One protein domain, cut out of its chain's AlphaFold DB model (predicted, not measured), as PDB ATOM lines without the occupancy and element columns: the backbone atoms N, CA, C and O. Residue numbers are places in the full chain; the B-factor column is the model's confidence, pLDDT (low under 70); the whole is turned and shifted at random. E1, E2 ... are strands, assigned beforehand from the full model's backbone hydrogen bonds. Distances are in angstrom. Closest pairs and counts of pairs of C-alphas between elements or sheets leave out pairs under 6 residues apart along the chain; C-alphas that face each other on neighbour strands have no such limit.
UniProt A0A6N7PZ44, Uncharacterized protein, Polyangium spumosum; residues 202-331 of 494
ATOM      1  N   SER A 202      26.164  10.592  17.745       89.38
ATOM      2  CA  SER A 202      27.268   9.837  18.353       89.38
ATOM      3  C   SER A 202      28.523  10.670  18.670       89.38
ATOM      4  O   SER A 202      29.228  10.347  19.627       89.38
ATOM      5  N   PHE A 203      28.792  11.764  17.950       90.00
ATOM      6  CA  PHE A 203      29.914  12.664  18.257       90.00
ATOM      7  C   PHE A 203      29.603  13.738  19.308       90.00
ATOM      8  O   PHE A 203      30.502  14.470  19.721       90.00
ATOM      9  N   GLN A 204      28.355  13.850  19.762       89.44
ATOM     10  CA  GLN A 204      27.978  14.788  20.812       89.44
ATOM     11  C   GLN A 204      28.583  14.384  22.157       89.44
ATOM     12  O   GLN A 204      28.828  13.206  22.441       89.44
ATOM     13  N   ALA A 205      28.798  15.375  23.020       85.62
ATOM     14  CA  ALA A 205      29.190  15.126  24.398       85.62
ATOM     15  C   ALA A 205      28.081  14.363  25.137       85.62
ATOM     16  O   ALA A 205      26.895  14.662  24.990       85.62
ATOM     17  N   CYS A 206      28.466  13.384  25.955       85.31
ATOM     18  CA  CYS A 206      27.494  12.678  26.778       85.31
ATOM     19  C   CYS A 206      27.002  13.533  27.956       85.31
ATOM     20  O   CYS A 206      27.769  14.346  28.481       85.31
ATOM     21  N   PRO A 207      25.757  13.314  28.426       85.00
ATOM     22  CA  PRO A 207      25.261  13.930  29.651       85.00
ATOM     23  C   PRO A 207      26.170  13.658  30.855       85.00
ATOM     24  O   PRO A 207      26.834  12.619  30.942       85.00
ATOM     25  N   PHE A 208      26.163  14.579  31.822       80.31
ATOM     26  CA  PHE A 208      26.902  14.417  33.074       80.31
ATOM     27  C   PHE A 208      26.548  13.091  33.770       80.31
ATOM     28  O   PHE A 208      25.379  12.736  33.896       80.31
ATOM     29  N   GLY A 209      27.569  12.375  34.251       74.94
ATOM     30  CA  GLY A 209      27.408  11.107  34.976       74.94
ATOM     31  C   GLY A 209      27.437   9.843  34.108       74.94
ATOM     32  O   GLY A 209      27.349   8.743  34.651       74.94
ATOM     33  N   VAL A 210      27.600   9.967  32.788       74.56
ATOM     34  CA  VAL A 210      27.805   8.820  31.894       74.56
ATOM     35  C   VAL A 210      29.289   8.431  31.850       74.56
ATOM     36  O   VAL A 210      30.151   9.231  31.487       74.56
ATOM     37  N   PHE A 211      29.592   7.178  32.201       66.56
ATOM     38  CA  PHE A 211      30.953   6.633  32.228       66.56
ATOM     39  C   PHE A 211      31.239   5.792  30.976       66.56
ATOM     40  O   PHE A 211      31.176   4.566  31.015       66.56
ATOM     41  N   GLY A 212      31.563   6.449  29.863       64.88
ATOM     42  CA  GLY A 212      31.878   5.781  28.593       64.88
ATOM     43  C   GLY A 212      31.060   6.328  27.425       64.88
ATOM     44  O   GLY A 212      30.114   7.085  27.648       64.88
ATOM     45  N   PRO A 213      31.409   5.962  26.182       70.50
ATOM     46  CA  PRO A 213      30.524   6.224  25.053       70.50
ATOM     47  C   PRO A 213      29.188   5.511  25.279       70.50
ATOM     48  O   PRO A 213      29.146   4.381  25.775       70.50
ATOM     49  N   THR A 214      28.092   6.153  24.895       79.06
ATOM     50  CA  THR A 214      26.807   5.462  24.777       79.06
ATOM     51  C   THR A 214      26.603   5.025  23.337       79.06
ATOM     52  O   THR A 214      27.461   5.178  22.466       79.06
ATOM     53  N   ASP A 215      25.421   4.507  23.054       76.44
ATOM     54  CA  ASP A 215      25.002   4.227  21.692       76.44
ATOM     55  C   ASP A 215      24.940   5.501  20.827       76.44
ATOM     56  O   ASP A 215      25.140   5.398  19.617       76.44
ATOM     57  N   THR A 216      24.771   6.678  21.447       82.38
ATOM     58  CA  THR A 216      24.420   7.946  20.791       82.38
ATOM     59  C   THR A 216      25.285   9.143  21.198       82.38
ATOM     60  O   THR A 216      24.926  10.260  20.858       82.38
ATOM     61  N   CYS A 217      26.366   8.982  21.972       87.44
ATOM     62  CA  CYS A 217      27.254  10.092  22.354       87.44
ATOM     63  C   CYS A 217      28.638   9.599  22.801       87.44
ATOM     64  O   CYS A 217      28.826   8.418  23.109       87.44
ATOM     65  N   GLY A 218      29.596  10.523  22.910       85.88
ATOM     66  CA  GLY A 218      30.912  10.289  23.511       85.88
ATOM     67  C   GLY A 218      31.930   9.642  22.576       85.88
ATOM     68  O   GLY A 218      32.988   9.207  23.033       85.88
ATOM     69  N   TRP A 219      31.627   9.573  21.280       88.62
ATOM     70  CA  TRP A 219      32.543   9.073  20.265       88.62
ATOM     71  C   TRP A 219      33.397  10.200  19.698       88.62
ATOM     72  O   TRP A 219      32.955  11.337  19.560       88.62
ATOM     73  N   ARG A 220      34.630   9.871  19.317       87.81
ATOM     74  CA  ARG A 220      35.528  10.756  18.576       87.81
ATOM     75  C   ARG A 220      35.761  10.199  17.180       87.81
ATOM     76  O   ARG A 220      35.964   8.994  17.021       87.81
ATOM     77  N   ALA A 221      35.785  11.082  16.188       89.50
ATOM     78  CA  ALA A 221      36.191  10.735  14.834       89.50
ATOM     79  C   ALA A 221      37.675  10.333  14.819       89.50
ATOM     80  O   ALA A 221      38.541  11.113  15.228       89.50
ATOM     81  N   GLU A 222      37.971   9.111  14.375       90.56
ATOM     82  CA  GLU A 222      39.334   8.711  14.024       90.56
ATOM     83  C   GLU A 222      39.532   8.997  12.534       90.56
ATOM     84  O   GLU A 222      39.508  10.165  12.143       90.56
ATOM     85  N   PHE A 223      39.704   7.970  11.704       92.44
ATOM     86  CA  PHE A 223      40.036   8.132  10.296       92.44
ATOM     87  C   PHE A 223      39.150   7.284   9.387       92.44
ATOM     88  O   PHE A 223      38.403   6.412   9.837       92.44
ATOM     89  N   VAL A 224      39.254   7.563   8.097       93.12
ATOM     90  CA  VAL A 224      38.705   6.770   7.003       93.12
ATOM     91  C   VAL A 224      39.738   5.727   6.579       93.12
ATOM     92  O   VAL A 224      40.945   5.970   6.622       93.12
ATOM     93  N   GLY A 225      39.268   4.552   6.184       94.19
ATOM     94  CA  GLY A 225      40.041   3.512   5.524       94.19
ATOM     95  C   GLY A 225      39.397   3.077   4.223       94.19
ATOM     96  O   GLY A 225      38.239   3.387   3.941       94.19
ATOM     97  N   ILE A 226      40.168   2.329   3.446       93.56
ATOM     98  CA  ILE A 226      39.739   1.750   2.175       93.56
ATOM     99  C   ILE A 226      39.986   0.255   2.244       93.56
ATOM    100  O   ILE A 226      41.042  -0.171   2.707       93.56
ATOM    101  N   CYS A 227      39.032  -0.548   1.793       94.56
ATOM    102  CA  CYS A 227      39.168  -1.997   1.756       94.56
ATOM    103  C   CYS A 227      38.486  -2.595   0.528       94.56
ATOM    104  O   CYS A 227      37.521  -2.040   0.007       94.56
ATOM    105  N   GLN A 228      38.991  -3.737   0.069       93.56
ATOM    106  CA  GLN A 228      38.345  -4.551  -0.949       93.56
ATOM    107  C   GLN A 228      37.032  -5.110  -0.387       93.56
ATOM    108  O   GLN A 228      37.005  -5.683   0.705       93.56
ATOM    109  N   ARG A 229      35.940  -4.951  -1.134       89.94
ATOM    110  CA  ARG A 229      34.580  -5.331  -0.730       89.94
ATOM    111  C   ARG A 229      34.535  -6.793  -0.276       89.94
ATOM    112  O   ARG A 229      34.968  -7.692  -0.990       89.94
ATOM    113  N   GLY A 230      34.019  -7.036   0.931       88.81
ATOM    114  CA  GLY A 230      33.912  -8.374   1.527       88.81
ATOM    115  C   GLY A 230      35.211  -8.960   2.100       88.81
ATOM    116  O   GLY A 230      35.166 -10.017   2.730       88.81
ATOM    117  N   ALA A 231      36.363  -8.303   1.936       92.56
ATOM    118  CA  ALA A 231      37.615  -8.765   2.529       92.56
ATOM    119  C   ALA A 231      37.622  -8.589   4.056       92.56
ATOM    120  O   ALA A 231      36.955  -7.710   4.600       92.56
ATOM    121  N   GLN A 232      38.407  -9.404   4.766       94.00
ATOM    122  CA  GLN A 232      38.637  -9.192   6.196       94.00
ATOM    123  C   GLN A 232      39.581  -8.004   6.412       94.00
ATOM    124  O   GLN A 232      40.613  -7.885   5.751       94.00
ATOM    125  N   VAL A 233      39.225  -7.149   7.364       93.25
ATOM    126  CA  VAL A 233      40.006  -6.006   7.828       93.25
ATOM    127  C   VAL A 233      40.363  -6.250   9.282       93.25
ATOM    128  O   VAL A 233      39.478  -6.463  10.110       93.25
ATOM    129  N   THR A 234      41.654  -6.193   9.596       92.94
ATOM    130  CA  THR A 234      42.160  -6.383  10.955       92.94
ATOM    131  C   THR A 234      42.868  -5.118  11.412       92.94
ATOM    132  O   THR A 234      43.857  -4.705  10.812       92.94
ATOM    133  N   LEU A 235      42.365  -4.503  12.479       91.69
ATOM    134  CA  LEU A 235      42.912  -3.272  13.041       91.69
ATOM    135  C   LEU A 235      43.500  -3.529  14.424       91.69
ATOM    136  O   LEU A 235      43.012  -4.372  15.174       91.69
ATOM    137  N   GLN A 236      44.535  -2.770  14.763       89.62
ATOM    138  CA  GLN A 236      45.245  -2.848  16.034       89.62
ATOM    139  C   GLN A 236      45.364  -1.469  16.675       89.62
ATOM    140  O   GLN A 236      45.442  -0.442  15.994       89.62
ATOM    141  N   ARG A 237      45.386  -1.454  18.006       85.81
ATOM    142  CA  ARG A 237      45.659  -0.267  18.810       85.81
ATOM    143  C   ARG A 237      46.350  -0.676  20.102       85.81
ATOM    144  O   ARG A 237      46.070  -1.745  20.639       85.81
ATOM    145  N   ASN A 238      47.194   0.205  20.621       79.31
ATOM    146  CA  ASN A 238      47.667   0.106  21.991       79.31
ATOM    147  C   ASN A 238      46.597   0.641  22.954       79.31
ATOM    148  O   ASN A 238      46.106   1.762  22.807       79.31
ATOM    149  N   GLY A 239      46.254  -0.168  23.955       74.38
ATOM    150  CA  GLY A 239      45.382   0.231  25.054       74.38
ATOM    151  C   GLY A 239      43.895  -0.040  24.816       74.38
ATOM    152  O   GLY A 239      43.389  -0.091  23.694       74.38
ATOM    153  N   ALA A 240      43.172  -0.195  25.927       70.75
ATOM    154  CA  ALA A 240      41.748  -0.493  25.898       70.75
ATOM    155  C   ALA A 240      40.939   0.704  25.373       70.75
ATOM    156  O   ALA A 240      40.994   1.812  25.913       70.75
ATOM    157  N   SER A 241      40.164   0.472  24.316       80.31
ATOM    158  CA  SER A 241      39.244   1.457  23.748       80.31
ATOM    159  C   SER A 241      38.052   0.762  23.101       80.31
ATOM    160  O   SER A 241      38.162  -0.365  22.620       80.31
ATOM    161  N   GLN A 242      36.903   1.431  23.099       85.12
ATOM    162  CA  GLN A 242      35.777   1.014  22.278       85.12
ATOM    163  C   GLN A 242      35.929   1.624  20.894       85.12
ATOM    164  O   GLN A 242      36.311   2.790  20.760       85.12
ATOM    165  N   VAL A 243      35.619   0.834  19.874       87.69
ATOM    166  CA  VAL A 243      35.666   1.258  18.484       87.69
ATOM    167  C   VAL A 243      34.372   0.894  17.783       87.69
ATOM    168  O   VAL A 243      33.815  -0.181  17.976       87.69
ATOM    169  N   ARG A 244      33.886   1.814  16.961       89.12
ATOM    170  CA  ARG A 244      32.764   1.601  16.062       89.12
ATOM    171  C   ARG A 244      33.270   1.763  14.643       89.12
ATOM    172  O   ARG A 244      33.952   2.739  14.335       89.12
ATOM    173  N   VAL A 245      32.949   0.784  13.812       90.25
ATOM    174  CA  VAL A 245      33.251   0.815  12.383       90.25
ATOM    175  C   VAL A 245      31.988   1.227  11.661       90.25
ATOM    176  O   VAL A 245      30.952   0.613  11.892       90.25
ATOM    177  N   CYS A 246      32.074   2.236  10.806       90.19
ATOM    178  CA  CYS A 246      30.967   2.740  10.011       90.19
ATOM    179  C   CYS A 246      31.236   2.525   8.521       90.19
ATOM    180  O   CYS A 246      32.379   2.490   8.064       90.19
ATOM    181  N   LYS A 247      30.155   2.385   7.760       87.19
ATOM    182  CA  LYS A 247      30.153   2.349   6.297       87.19
ATOM    183  C   LYS A 247      30.388   3.749   5.704       87.19
ATOM    184  O   LYS A 247      29.724   4.700   6.118       87.19
ATOM    185  N   GLY A 248      31.269   3.865   4.706       87.75
ATOM    186  CA  GLY A 248      31.574   5.137   4.037       87.75
ATOM    187  C   GLY A 248      32.578   6.009   4.799       87.75
ATOM    188  O   GLY A 248      33.316   5.517   5.649       87.75
ATOM    189  N   ILE A 249      32.607   7.310   4.492       90.31
ATOM    190  CA  ILE A 249      33.533   8.281   5.111       90.31
ATOM    191  C   ILE A 249      32.958   9.002   6.342       90.31
ATOM    192  O   ILE A 249      33.692   9.667   7.073       90.31
ATOM    193  N   HIS A 250      31.656   8.868   6.594       89.69
ATOM    194  CA  HIS A 250      30.965   9.486   7.730       89.69
ATOM    195  C   HIS A 250      30.981   8.569   8.954       89.69
ATOM    196  O   HIS A 250      31.104   7.347   8.830       89.69
ATOM    197  N   GLY A 251      30.841   9.151  10.145       90.12
ATOM    198  CA  GLY A 251      30.455   8.395  11.333       90.12
ATOM    199  C   GLY A 251      29.022   7.859  11.240       90.12
ATOM    200  O   GLY A 251      28.308   8.091  10.268       90.12
ATOM    201  N   CYS A 252      28.589   7.132  12.266       87.50
ATOM    202  CA  CYS A 252      27.296   6.454  12.266       87.50
ATOM    203  C   CYS A 252      26.693   6.322  13.663       87.50
ATOM    204  O   CYS A 252      27.418   6.194  14.659       87.50
ATOM    205  N   GLU A 253      25.359   6.265  13.727       85.94
ATOM    206  CA  GLU A 253      24.648   5.875  14.942       85.94
ATOM    207  C   GLU A 253      24.648   4.353  15.127       85.94
ATOM    208  O   GLU A 253      24.795   3.570  14.184       85.94
ATOM    209  N   LYS A 254      24.477   3.892  16.370       79.00
ATOM    210  CA  LYS A 254      24.373   2.454  16.622       79.00
ATOM    211  C   LYS A 254      23.030   1.935  16.122       79.00
ATOM    212  O   LYS A 254      21.983   2.428  16.526       79.00
ATOM    213  N   GLY A 255      23.068   0.867  15.328       65.12
ATOM    214  CA  GLY A 255      21.852   0.197  14.863       65.12
ATOM    215  C   GLY A 255      21.045   1.015  13.857       65.12
ATOM    216  O   GLY A 255      19.892   0.676  13.602       65.12
ATOM    217  N   GLU A 256      21.641   2.066  13.288       66.19
ATOM    218  CA  GLU A 256      21.045   2.834  12.205       66.19
ATOM    219  C   GLU A 256      20.720   1.903  11.029       66.19
ATOM    220  O   GLU A 256      21.608   1.281  10.439       66.19
ATOM    221  N   GLN A 257      19.426   1.752  10.738       50.34
ATOM    222  CA  GLN A 257      18.942   1.023   9.568       50.34
ATOM    223  C   GLN A 257      18.692   1.981   8.404       50.34
ATOM    224  O   GLN A 257      18.458   3.168   8.611       50.34
ATOM    225  N   ALA A 258      18.743   1.431   7.186       45.91
ATOM    226  CA  ALA A 258      18.526   2.119   5.915       45.91
ATOM    227  C   ALA A 258      17.409   3.170   5.984       45.91
ATOM    228  O   ALA A 258      16.235   2.823   6.128       45.91
ATOM    229  N   SER A 259      17.761   4.448   5.827       40.50
ATOM    230  CA  SER A 259      16.784   5.432   5.374       40.50
ATOM    231  C   SER A 259      16.453   5.116   3.910       40.50
ATOM    232  O   SER A 259      17.328   4.787   3.113       40.50
ATOM    233  N   GLY A 260      15.166   5.132   3.565       35.00
ATOM    234  CA  GLY A 260      14.638   4.649   2.285       35.00
ATOM    235  C   GLY A 260      14.917   5.535   1.065       35.00
ATOM    236  O   GLY A 260      14.096   5.541   0.153       35.00
ATOM    237  N   TYR A 261      16.017   6.295   1.037       38.06
ATOM    238  CA  TYR A 261      16.397   7.075  -0.141       38.06
ATOM    239  C   TYR A 261      17.138   6.182  -1.154       38.06
ATOM    240  O   TYR A 261      18.199   5.640  -0.833       38.06
ATOM    241  N   PRO A 262      16.613   6.002  -2.381       35.44
ATOM    242  CA  PRO A 262      17.303   5.242  -3.415       35.44
ATOM    243  C   PRO A 262      18.592   5.974  -3.820       35.44
ATOM    244  O   PRO A 262      18.546   7.131  -4.223       35.44
ATOM    245  N   GLY A 263      19.738   5.302  -3.675       42.84
ATOM    246  CA  GLY A 263      21.062   5.813  -4.065       42.84
ATOM    247  C   GLY A 263      22.060   5.998  -2.916       42.84
ATOM    248  O   GLY A 263      23.260   5.976  -3.162       42.84
ATOM    249  N   PHE A 264      21.603   6.074  -1.661       48.34
ATOM    250  CA  PHE A 264      22.480   6.247  -0.495       48.34
ATOM    251  C   PHE A 264      22.331   5.065   0.461       48.34
ATOM    252  O   PHE A 264      21.307   4.883   1.119       48.34
ATOM    253  N   LEU A 265      23.351   4.206   0.496       47.22
ATOM    254  CA  LEU A 265      23.350   3.008   1.332       47.22
ATOM    255  C   LEU A 265      23.736   3.374   2.778       47.22
ATOM    256  O   LEU A 265      24.616   4.210   2.980       47.22
ATOM    257  N   PRO A 266      23.083   2.779   3.792       50.91
ATOM    258  CA  PRO A 266      23.167   3.234   5.176       50.91
ATOM    259  C   PRO A 266      24.578   3.209   5.749       50.91
ATOM    260  O   PRO A 266      25.344   2.270   5.521       50.91
ATOM    261  N   HIS A 267      24.841   4.155   6.651       54.09
ATOM    262  CA  HIS A 267      25.964   4.104   7.577       54.09
ATOM    263  C   HIS A 267      25.696   3.054   8.666       54.09
ATOM    264  O   HIS A 267      25.495   3.368   9.833       54.09
ATOM    265  N   ALA A 268      25.636   1.774   8.297       56.50
ATOM    266  CA  ALA A 268      25.552   0.716   9.292       56.50
ATOM    267  C   ALA A 268      26.908   0.593   9.989       56.50
ATOM    268  O   ALA A 268      27.945   0.493   9.325       56.50
ATOM    269  N   GLY A 269      26.892   0.572  11.318       60.41
ATOM    270  CA  GLY A 269      28.083   0.298  12.099       60.41
ATOM    271  C   GLY A 269      27.875  -0.754  13.165       60.41
ATOM    272  O   GLY A 269      26.794  -0.890  13.739       60.41
ATOM    273  N   PHE A 270      28.936  -1.506  13.437       71.50
ATOM    274  CA  PHE A 270      28.994  -2.422  14.569       71.50
ATOM    275  C   PHE A 270      30.054  -1.930  15.558       71.50
ATOM    276  O   PHE A 270      31.017  -1.248  15.194       71.50
ATOM    277  N   VAL A 271      29.839  -2.249  16.832       70.75
ATOM    278  CA  VAL A 271      30.726  -1.854  17.927       70.75
ATOM    279  C   VAL A 271      31.619  -3.037  18.290       70.75
ATOM    280  O   VAL A 271      31.126  -4.136  18.533       70.75
ATOM    281  N   ALA A 272      32.922  -2.789  18.351       75.25
ATOM    282  CA  ALA A 272      33.950  -3.693  18.843       75.25
ATOM    283  C   ALA A 272      34.724  -3.043  20.002       75.25
ATOM    284  O   ALA A 272      34.648  -1.834  20.236       75.25
ATOM    285  N   GLN A 273      35.470  -3.848  20.753       74.75
ATOM    286  CA  GLN A 273      36.305  -3.371  21.855       74.75
ATOM    287  C   GLN A 273      37.717  -3.932  21.714       74.75
ATOM    288  O   GLN A 273      37.891  -5.113  21.434       74.75
ATOM    289  N   PHE A 274      38.714  -3.075  21.924       73.62
ATOM    290  CA  PHE A 274      40.103  -3.482  22.091       73.62
ATOM    291  C   PHE A 274      40.332  -3.897  23.548       73.62
ATOM    292  O   PHE A 274      40.148  -3.084  24.460       73.62
ATOM    293  N   HIS A 275      40.767  -5.138  23.768       76.94
ATOM    294  CA  HIS A 275      41.207  -5.633  25.072       76.94
ATOM    295  C   HIS A 275      42.740  -5.670  25.104       76.94
ATOM    296  O   HIS A 275      43.377  -6.593  24.605       76.94
ATOM    297  N   GLY A 276      43.361  -4.625  25.656       77.62
ATOM    298  CA  GLY A 276      44.820  -4.493  25.626       77.62
ATOM    299  C   GLY A 276      45.326  -4.204  24.210       77.62
ATOM    300  O   GLY A 276      45.039  -3.135  23.682       77.62
ATOM    301  N   SER A 277      46.085  -5.135  23.626       77.00
ATOM    302  CA  SER A 277      46.618  -5.064  22.254       77.00
ATOM    303  C   SER A 277      45.963  -6.075  21.303       77.00
ATOM    304  O   SER A 277      46.503  -6.352  20.232       77.00
ATOM    305  N   GLU A 278      44.847  -6.693  21.704       84.69
ATOM    306  CA  GLU A 278      44.141  -7.662  20.862       84.69
ATOM    307  C   GLU A 278      43.543  -6.977  19.624       84.69
ATOM    308  O   GLU A 278      42.834  -5.979  19.769       84.69
ATOM    309  N   PRO A 279      43.802  -7.480  18.403       89.19
ATOM    310  CA  PRO A 279      43.244  -6.898  17.191       89.19
ATOM    311  C   PRO A 279      41.724  -7.072  17.118       89.19
ATOM    312  O   PRO A 279      41.189  -8.115  17.495       89.19
ATOM    313  N   ILE A 280      41.040  -6.108  16.504       89.31
ATOM    314  CA  ILE A 280      39.656  -6.291  16.048       89.31
ATOM    315  C   ILE A 280      39.669  -6.728  14.586       89.31
ATOM    316  O   ILE A 280      40.497  -6.260  13.806       89.31
ATOM    317  N   THR A 281      38.750  -7.613  14.201       90.81
ATOM    318  CA  THR A 281      38.590  -8.049  12.809       90.81
ATOM    319  C   THR A 281      37.143  -7.900  12.369       90.81
ATOM    320  O   THR A 281      36.230  -8.206  13.136       90.81
ATOM    321  N   PHE A 282      36.935  -7.423  11.147       90.56
ATOM    322  CA  PHE A 282      35.612  -7.265  10.557       90.56
ATOM    323  C   PHE A 282      35.620  -7.440   9.048       90.56
ATOM    324  O   PHE A 282      36.659  -7.388   8.401       90.56
ATOM    325  N   THR A 283      34.431  -7.628   8.480       90.25
ATOM    326  CA  THR A 283      34.265  -7.780   7.034       90.25
ATOM    327  C   THR A 283      34.034  -6.417   6.395       90.25
ATOM    328  O   THR A 283      33.129  -5.687   6.802       90.25
ATOM    329  N   CYS A 284      34.852  -6.084   5.401       89.94
ATOM    330  CA  CYS A 284      34.718  -4.877   4.604       89.94
ATOM    331  C   CYS A 284      33.315  -4.803   3.974       89.94
ATOM    332  O   CYS A 284      32.852  -5.810   3.425       89.94
ATOM    333  N   PRO A 285      32.638  -3.644   4.020       85.00
ATOM    334  CA  PRO A 285      31.314  -3.489   3.429       85.00
ATOM    335  C   PRO A 285      31.267  -3.878   1.940       85.00
ATOM    336  O   PRO A 285      32.227  -3.669   1.201       85.00
ATOM    337  N   THR A 286      30.148  -4.440   1.479       80.88
ATOM    338  CA  THR A 286      29.932  -4.802   0.060       80.88
ATOM    339  C   THR A 286      28.871  -3.933  -0.619       80.88
ATOM    340  O   THR A 286      28.769  -3.917  -1.842       80.88
ATOM    341  N   ASP A 287      28.093  -3.201   0.169       69.88
ATOM    342  CA  ASP A 287      26.873  -2.492  -0.199       69.88
ATOM    343  C   ASP A 287      26.985  -1.001   0.146       69.88
ATOM    344  O   ASP A 287      26.190  -0.468   0.912       69.88
ATOM    345  N   VAL A 288      27.996  -0.319  -0.386       68.25
ATOM    346  CA  VAL A 288      28.295   1.080  -0.036       68.25
ATOM    347  C   VAL A 288      28.873   1.838  -1.219       68.25
ATOM    348  O   VAL A 288      29.938   1.447  -1.703       68.25
ATOM    349  N   GLY A 289      28.169   2.915  -1.594       66.00
ATOM    350  CA  GLY A 289      28.596   3.998  -2.488       66.00
ATOM    351  C   GLY A 289      29.352   3.592  -3.751       66.00
ATOM    352  O   GLY A 289      29.417   2.420  -4.145       66.00
ATOM    353  N   VAL A 290      29.964   4.585  -4.386       71.75
ATOM    354  CA  VAL A 290      30.993   4.322  -5.394       71.75
ATOM    355  C   VAL A 290      32.322   4.054  -4.682       71.75
ATOM    356  O   VAL A 290      32.645   4.670  -3.669       71.75
ATOM    357  N   GLY A 291      33.080   3.070  -5.171       78.81
ATOM    358  CA  GLY A 291      34.454   2.855  -4.712       78.81
ATOM    359  C   GLY A 291      35.391   3.965  -5.205       78.81
ATOM    360  O   GLY A 291      34.968   4.809  -5.994       78.81
ATOM    361  N   PRO A 292      36.672   3.959  -4.809       85.25
ATOM    362  CA  PRO A 292      37.666   4.856  -5.387       85.25
ATOM    363  C   PRO A 292      37.752   4.712  -6.912       85.25
ATOM    364  O   PRO A 292      37.645   3.603  -7.445       85.25
ATOM    365  N   SER A 293      37.999   5.820  -7.611       79.88
ATOM    366  CA  SER A 293      38.230   5.822  -9.057       79.88
ATOM    367  C   SER A 293      39.350   4.840  -9.424       79.88
ATOM    368  O   SER A 293      40.385   4.763  -8.759       79.88
ATOM    369  N   GLY A 294      39.109   4.013 -10.444       76.06
ATOM    370  CA  GLY A 294      40.021   2.940 -10.859       76.06
ATOM    371  C   GLY A 294      40.084   1.717  -9.927       76.06
ATOM    372  O   GLY A 294      40.796   0.765 -10.240       76.06
ATOM    373  N   ARG A 295      39.344   1.696  -8.807       81.94
ATOM    374  CA  ARG A 295      39.249   0.556  -7.872       81.94
ATOM    375  C   ARG A 295      37.789   0.248  -7.503       81.94
ATOM    376  O   ARG A 295      37.403   0.364  -6.337       81.94
ATOM    377  N   PRO A 296      36.952  -0.168  -8.472       79.81
ATOM    378  CA  PRO A 296      35.527  -0.410  -8.238       79.81
ATOM    379  C   PRO A 296      35.255  -1.600  -7.306       79.81
ATOM    380  O   PRO A 296      34.156  -1.745  -6.788       79.81
ATOM    381  N   ASP A 297      36.227  -2.474  -7.069       82.44
ATOM    382  CA  ASP A 297      36.145  -3.569  -6.102       82.44
ATOM    383  C   ASP A 297      36.418  -3.119  -4.655       82.44
ATOM    384  O   ASP A 297      36.268  -3.917  -3.729       82.44
ATOM    385  N   HIS A 298      36.788  -1.854  -4.442       87.75
ATOM    386  CA  HIS A 298      37.055  -1.278  -3.130       87.75
ATOM    387  C   HIS A 298      35.894  -0.413  -2.628       87.75
ATOM    388  O   HIS A 298      35.003  -0.003  -3.369       87.75
ATOM    389  N   THR A 299      35.899  -0.144  -1.327       89.44
ATOM    390  CA  THR A 299      34.996   0.805  -0.686       89.44
ATOM    391  C   THR A 299      35.628   1.445   0.546       89.44
ATOM    392  O   THR A 299      36.706   1.044   0.991       89.44
ATOM    393  N   TYR A 300      34.932   2.432   1.099       90.94
ATOM    394  CA  TYR A 300      35.313   3.186   2.275       90.94
ATOM    395  C   TYR A 300      34.661   2.637   3.544       90.94
ATOM    396  O   TYR A 300      33.505   2.200   3.564       90.94
ATOM    397  N   PHE A 301      35.404   2.734   4.636       92.50
ATOM    398  CA  PHE A 301      34.885   2.605   5.990       92.50
ATOM    399  C   PHE A 301      35.469   3.715   6.852       92.50
ATOM    400  O   PHE A 301      36.551   4.226   6.569       92.50
ATOM    401  N   SER A 302      34.795   4.062   7.937       92.75
ATOM    402  CA  SER A 302      35.300   5.031   8.900       92.75
ATOM    403  C   SER A 302      35.335   4.422  10.292       92.75
ATOM    404  O   SER A 302      34.600   3.485  10.615       92.75
ATOM    405  N   ILE A 303      36.246   4.925  11.114       91.81
ATOM    406  CA  ILE A 303      36.431   4.468  12.483       91.81
ATOM    407  C   ILE A 303      36.085   5.605  13.433       91.81
ATOM    408  O   ILE A 303      36.549   6.740  13.301       91.81
ATOM    409  N   MET A 304      35.293   5.268  14.442       90.81
ATOM    410  CA  MET A 304      35.020   6.107  15.597       90.81
ATOM    411  C   MET A 304      35.568   5.405  16.831       90.81
ATOM    412  O   MET A 304      35.451   4.185  16.960       90.81
ATOM    413  N   ALA A 305      36.154   6.156  17.755       88.31
ATOM    414  CA  ALA A 305      36.719   5.588  18.971       88.31
ATOM    415  C   ALA A 305      36.297   6.364  20.213       88.31
ATOM    416  O   ALA A 305      36.073   7.572  20.173       88.31
ATOM    417  N   ALA A 306      36.252   5.657  21.334       84.81
ATOM    418  CA  ALA A 306      36.003   6.229  22.643       84.81
ATOM    419  C   ALA A 306      36.777   5.459  23.718       84.81
ATOM    420  O   ALA A 306      36.985   4.246  23.616       84.81
ATOM    421  N   ARG A 307      37.229   6.164  24.761       72.25
ATOM    422  CA  ARG A 307      37.894   5.544  25.919       72.25
ATOM    423  C   ARG A 307      36.912   5.257  27.043       72.25
ATOM    424  O   ARG A 307      35.889   5.920  27.196       72.25
ATOM    425  N   VAL A 308      37.269   4.259  27.846       61.41
ATOM    426  CA  VAL A 308      36.553   3.882  29.063       61.41
ATOM    427  C   VAL A 308      37.563   3.911  30.218       61.41
ATOM    428  O   VAL A 308      38.474   3.083  30.211       61.41
ATOM    429  N   PRO A 309      37.440   4.836  31.193       61.59
ATOM    430  CA  PRO A 309      36.495   5.961  31.249       61.59
ATOM    431  C   PRO A 309      36.881   7.119  30.301       61.59
ATOM    432  O   PRO A 309      38.052   7.312  29.981       61.59
ATOM    433  N   LEU A 310      35.898   7.932  29.886       56.75
ATOM    434  CA  LEU A 310      36.075   9.083  28.971       56.75
ATOM    435  C   LEU A 310      37.035  10.170  29.495       56.75
ATOM    436  O   LEU A 310      37.479  11.019  28.728       56.75
ATOM    437  N   SER A 311      37.354  10.159  30.793       52.88
ATOM    438  CA  SER A 311      38.262  11.114  31.440       52.88
ATOM    439  C   SER A 311      39.739  10.884  31.110       52.88
ATOM    440  O   SER A 311      40.572  11.732  31.424       52.88
ATOM    441  N   SER A 312      40.091   9.738  30.527       55.09
ATOM    442  CA  SER A 312      41.467   9.460  30.121       55.09
ATOM    443  C   SER A 312      41.745  10.087  28.751       55.09
ATOM    444  O   SER A 312      41.003   9.794  27.810       55.09
ATOM    445  N   PRO A 313      42.819  10.887  28.587       55.88
ATOM    446  CA  PRO A 313      43.211  11.360  27.267       55.88
ATOM    447  C   PRO A 313      43.404  10.149  26.352       55.88
ATOM    448  O   PRO A 313      44.012   9.148  26.742       55.88
ATOM    449  N   LEU A 314      42.828  10.209  25.153       56.12
ATOM    450  CA  LEU A 314      43.160   9.265  24.095       56.12
ATOM    451  C   LEU A 314      44.644   9.453  23.785       56.12
ATOM    452  O   LEU A 314      45.038  10.552  23.402       56.12
ATOM    453  N   GLU A 315      45.453   8.413  24.012       52.56
ATOM    454  CA  GLU A 315      46.868   8.445  23.643       52.56
ATOM    455  C   GLU A 315      47.002   8.813  22.169       52.56
ATOM    456  O   GLU A 315      46.106   8.564  21.353       52.56
ATOM    457  N   SER A 316      48.150   9.393  21.846       54.59
ATOM    458  CA  SER A 316      48.568   9.742  20.492       54.59
ATOM    459  C   SER A 316      48.574   8.560  19.522       54.59
ATOM    460  O   SER A 316      48.743   8.792  18.331       54.59
ATOM    461  N   ASP A 317      48.395   7.328  20.008       63.41
ATOM    462  CA  ASP A 317      48.432   6.107  19.216       63.41
ATOM    463  C   ASP A 317      47.109   5.927  18.451       63.41
ATOM    464  O   ASP A 317      46.062   5.587  19.036       63.41
ATOM    465  N   PRO A 318      47.106   6.177  17.129       72.62
ATOM    466  CA  PRO A 318      45.929   5.957  16.312       72.62
ATOM    467  C   PRO A 318      45.669   4.454  16.193       72.62
ATOM    468  O   PRO A 318      46.572   3.628  16.333       72.62
ATOM    469  N   VAL A 319      44.424   4.090  15.889       77.50
ATOM    470  CA  VAL A 319      44.166   2.756  15.333       77.50
ATOM    471  C   VAL A 319      45.011   2.625  14.058       77.50
ATOM    472  O   VAL A 319      45.134   3.583  13.293       77.50
ATOM    473  N   THR A 320      45.629   1.472  13.834       84.44
ATOM    474  CA  THR A 320      46.440   1.219  12.636       84.44
ATOM    475  C   THR A 320      46.113  -0.143  12.050       84.44
ATOM    476  O   THR A 320      45.676  -1.056  12.753       84.44
ATOM    477  N   GLY A 321      46.303  -0.277  10.743       82.12
ATOM    478  CA  GLY A 321      46.213  -1.561  10.074       82.12
ATOM    479  C   GLY A 321      46.560  -1.430   8.601       82.12
ATOM    480  O   GLY A 321      46.062  -0.553   7.902       82.12
ATOM    481  N   SER A 322      47.405  -2.328   8.120       81.62
ATOM    482  CA  SER A 322      47.752  -2.424   6.706       81.62
ATOM    483  C   SER A 322      47.663  -3.877   6.279       81.62
ATOM    484  O   SER A 322      48.207  -4.752   6.956       81.62
ATOM    485  N   GLY A 323      47.017  -4.126   5.150       87.19
ATOM    486  CA  GLY A 323      46.954  -5.439   4.526       87.19
ATOM    487  C   GLY A 323      46.990  -5.308   3.011       87.19
ATOM    488  O   GLY A 323      46.872  -4.218   2.464       87.19
ATOM    489  N   SER A 324      47.120  -6.430   2.306       88.50
ATOM    490  CA  SER A 324      47.048  -6.425   0.838       88.50
ATOM    491  C   SER A 324      45.666  -6.020   0.311       88.50
ATOM    492  O   SER A 324      45.551  -5.616  -0.838       88.50
ATOM    493  N   THR A 325      44.624  -6.147   1.138       92.12
ATOM    494  CA  THR A 325      43.219  -5.897   0.788       92.12
ATOM    495  C   THR A 325      42.645  -4.639   1.440       92.12
ATOM    496  O   THR A 325      41.464  -4.356   1.254       92.12
ATOM    497  N   PHE A 326      43.420  -3.900   2.243       94.62
ATOM    498  CA  PHE A 326      42.941  -2.678   2.889       94.62
ATOM    499  C   PHE A 326      44.074  -1.747   3.335       94.62
ATOM    500  O   PHE A 326      45.168  -2.186   3.690       94.62
ATOM    501  N   THR A 327      43.763  -0.455   3.394       93.38
ATOM    502  CA  THR A 327      44.639   0.604   3.903       93.38
ATOM    503  C   THR A 327      43.911   1.384   4.989       93.38
ATOM    504  O   THR A 327      42.812   1.896   4.762       93.38
ATOM    505  N   TYR A 328      44.513   1.476   6.178       92.62
ATOM    506  CA  TYR A 328      44.010   2.308   7.264       92.62
ATOM    507  C   TYR A 328      45.144   2.877   8.134       92.62
ATOM    508  O   TYR A 328      45.975   2.129   8.657       92.62
ATOM    509  N   PRO A 329      45.142   4.186   8.416       92.12
ATOM    510  CA  PRO A 329      44.253   5.219   7.874       92.12
ATOM    511  C   PRO A 329      44.582   5.551   6.409       92.12
ATOM    512  O   PRO A 329      45.755   5.632   6.045       92.12
ATOM    513  N   ALA A 330      43.554   5.750   5.583       90.38
ATOM    514  CA  ALA A 330      43.700   6.145   4.186       90.38
ATOM    515  C   ALA A 330      44.099   7.624   4.066       90.38
ATOM    516  O   ALA A 330      43.687   8.477   4.864       90.38
ATOM    517  N   LYS A 331      44.920   7.917   3.058       87.38
ATOM    518  CA  LYS A 331      45.319   9.279   2.702       87.38
ATOM    519  C   LYS A 331      44.201   9.978   1.941       87.38
ATOM    520  O   LYS A 331      43.423   9.335   1.245       87.38
TER     521      LYS A 331
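AT A GLANCE: This is residues 202 to 331 of the 494 residues of an uncharacterized protein of Polyangium spumosum (UniProt A0A6N7PZ44). With little regular structure, long loops extend from a small sandwich: a six-strand sheet, curled like part of a barrel, partly faced by the short pair E2 and E5. Of 130 printed residues, 45 are in eight named strands, E1 to E8; the class is all strand. Both sheets are antiparallel, the larger ordered E4 E3 E6 E1 E8 E7. It is compact, radius of gyration of the C-alphas 14.7 A, spanning 45 by 34 by 20 A.

HOW THE PARTS SIT: Start at E1, residues 220 to 228: N 225 is 2.8 A from O 301 of E6, residues 298 to 306. Next, E2, residues 232 to 235, pairs with E5, residues 280 to 283, N 233 to O 282 at 2.8 A. E3, residues 241 to 247, and E4, residues 269 to 274, form a hairpin, N 272 to O 243 at 2.8 A. E7, residues 321 to 323, and E8, residues 326 to 328, form another, N 328 to O 321 at 3.1 A.

IN THESE COORDINATES: Find C-alpha 220 at (35.528, 10.756, 18.576); E1 runs 25.0 A from there. E6 spans 26.9 A. E8 ends at (44.010, 2.308, 7.264).

THE WHOLE: The printed part has no cut. Links E3 to E4, E5 to E6 and E6 to E7 are long. Low confidence includes residues 255 to 269.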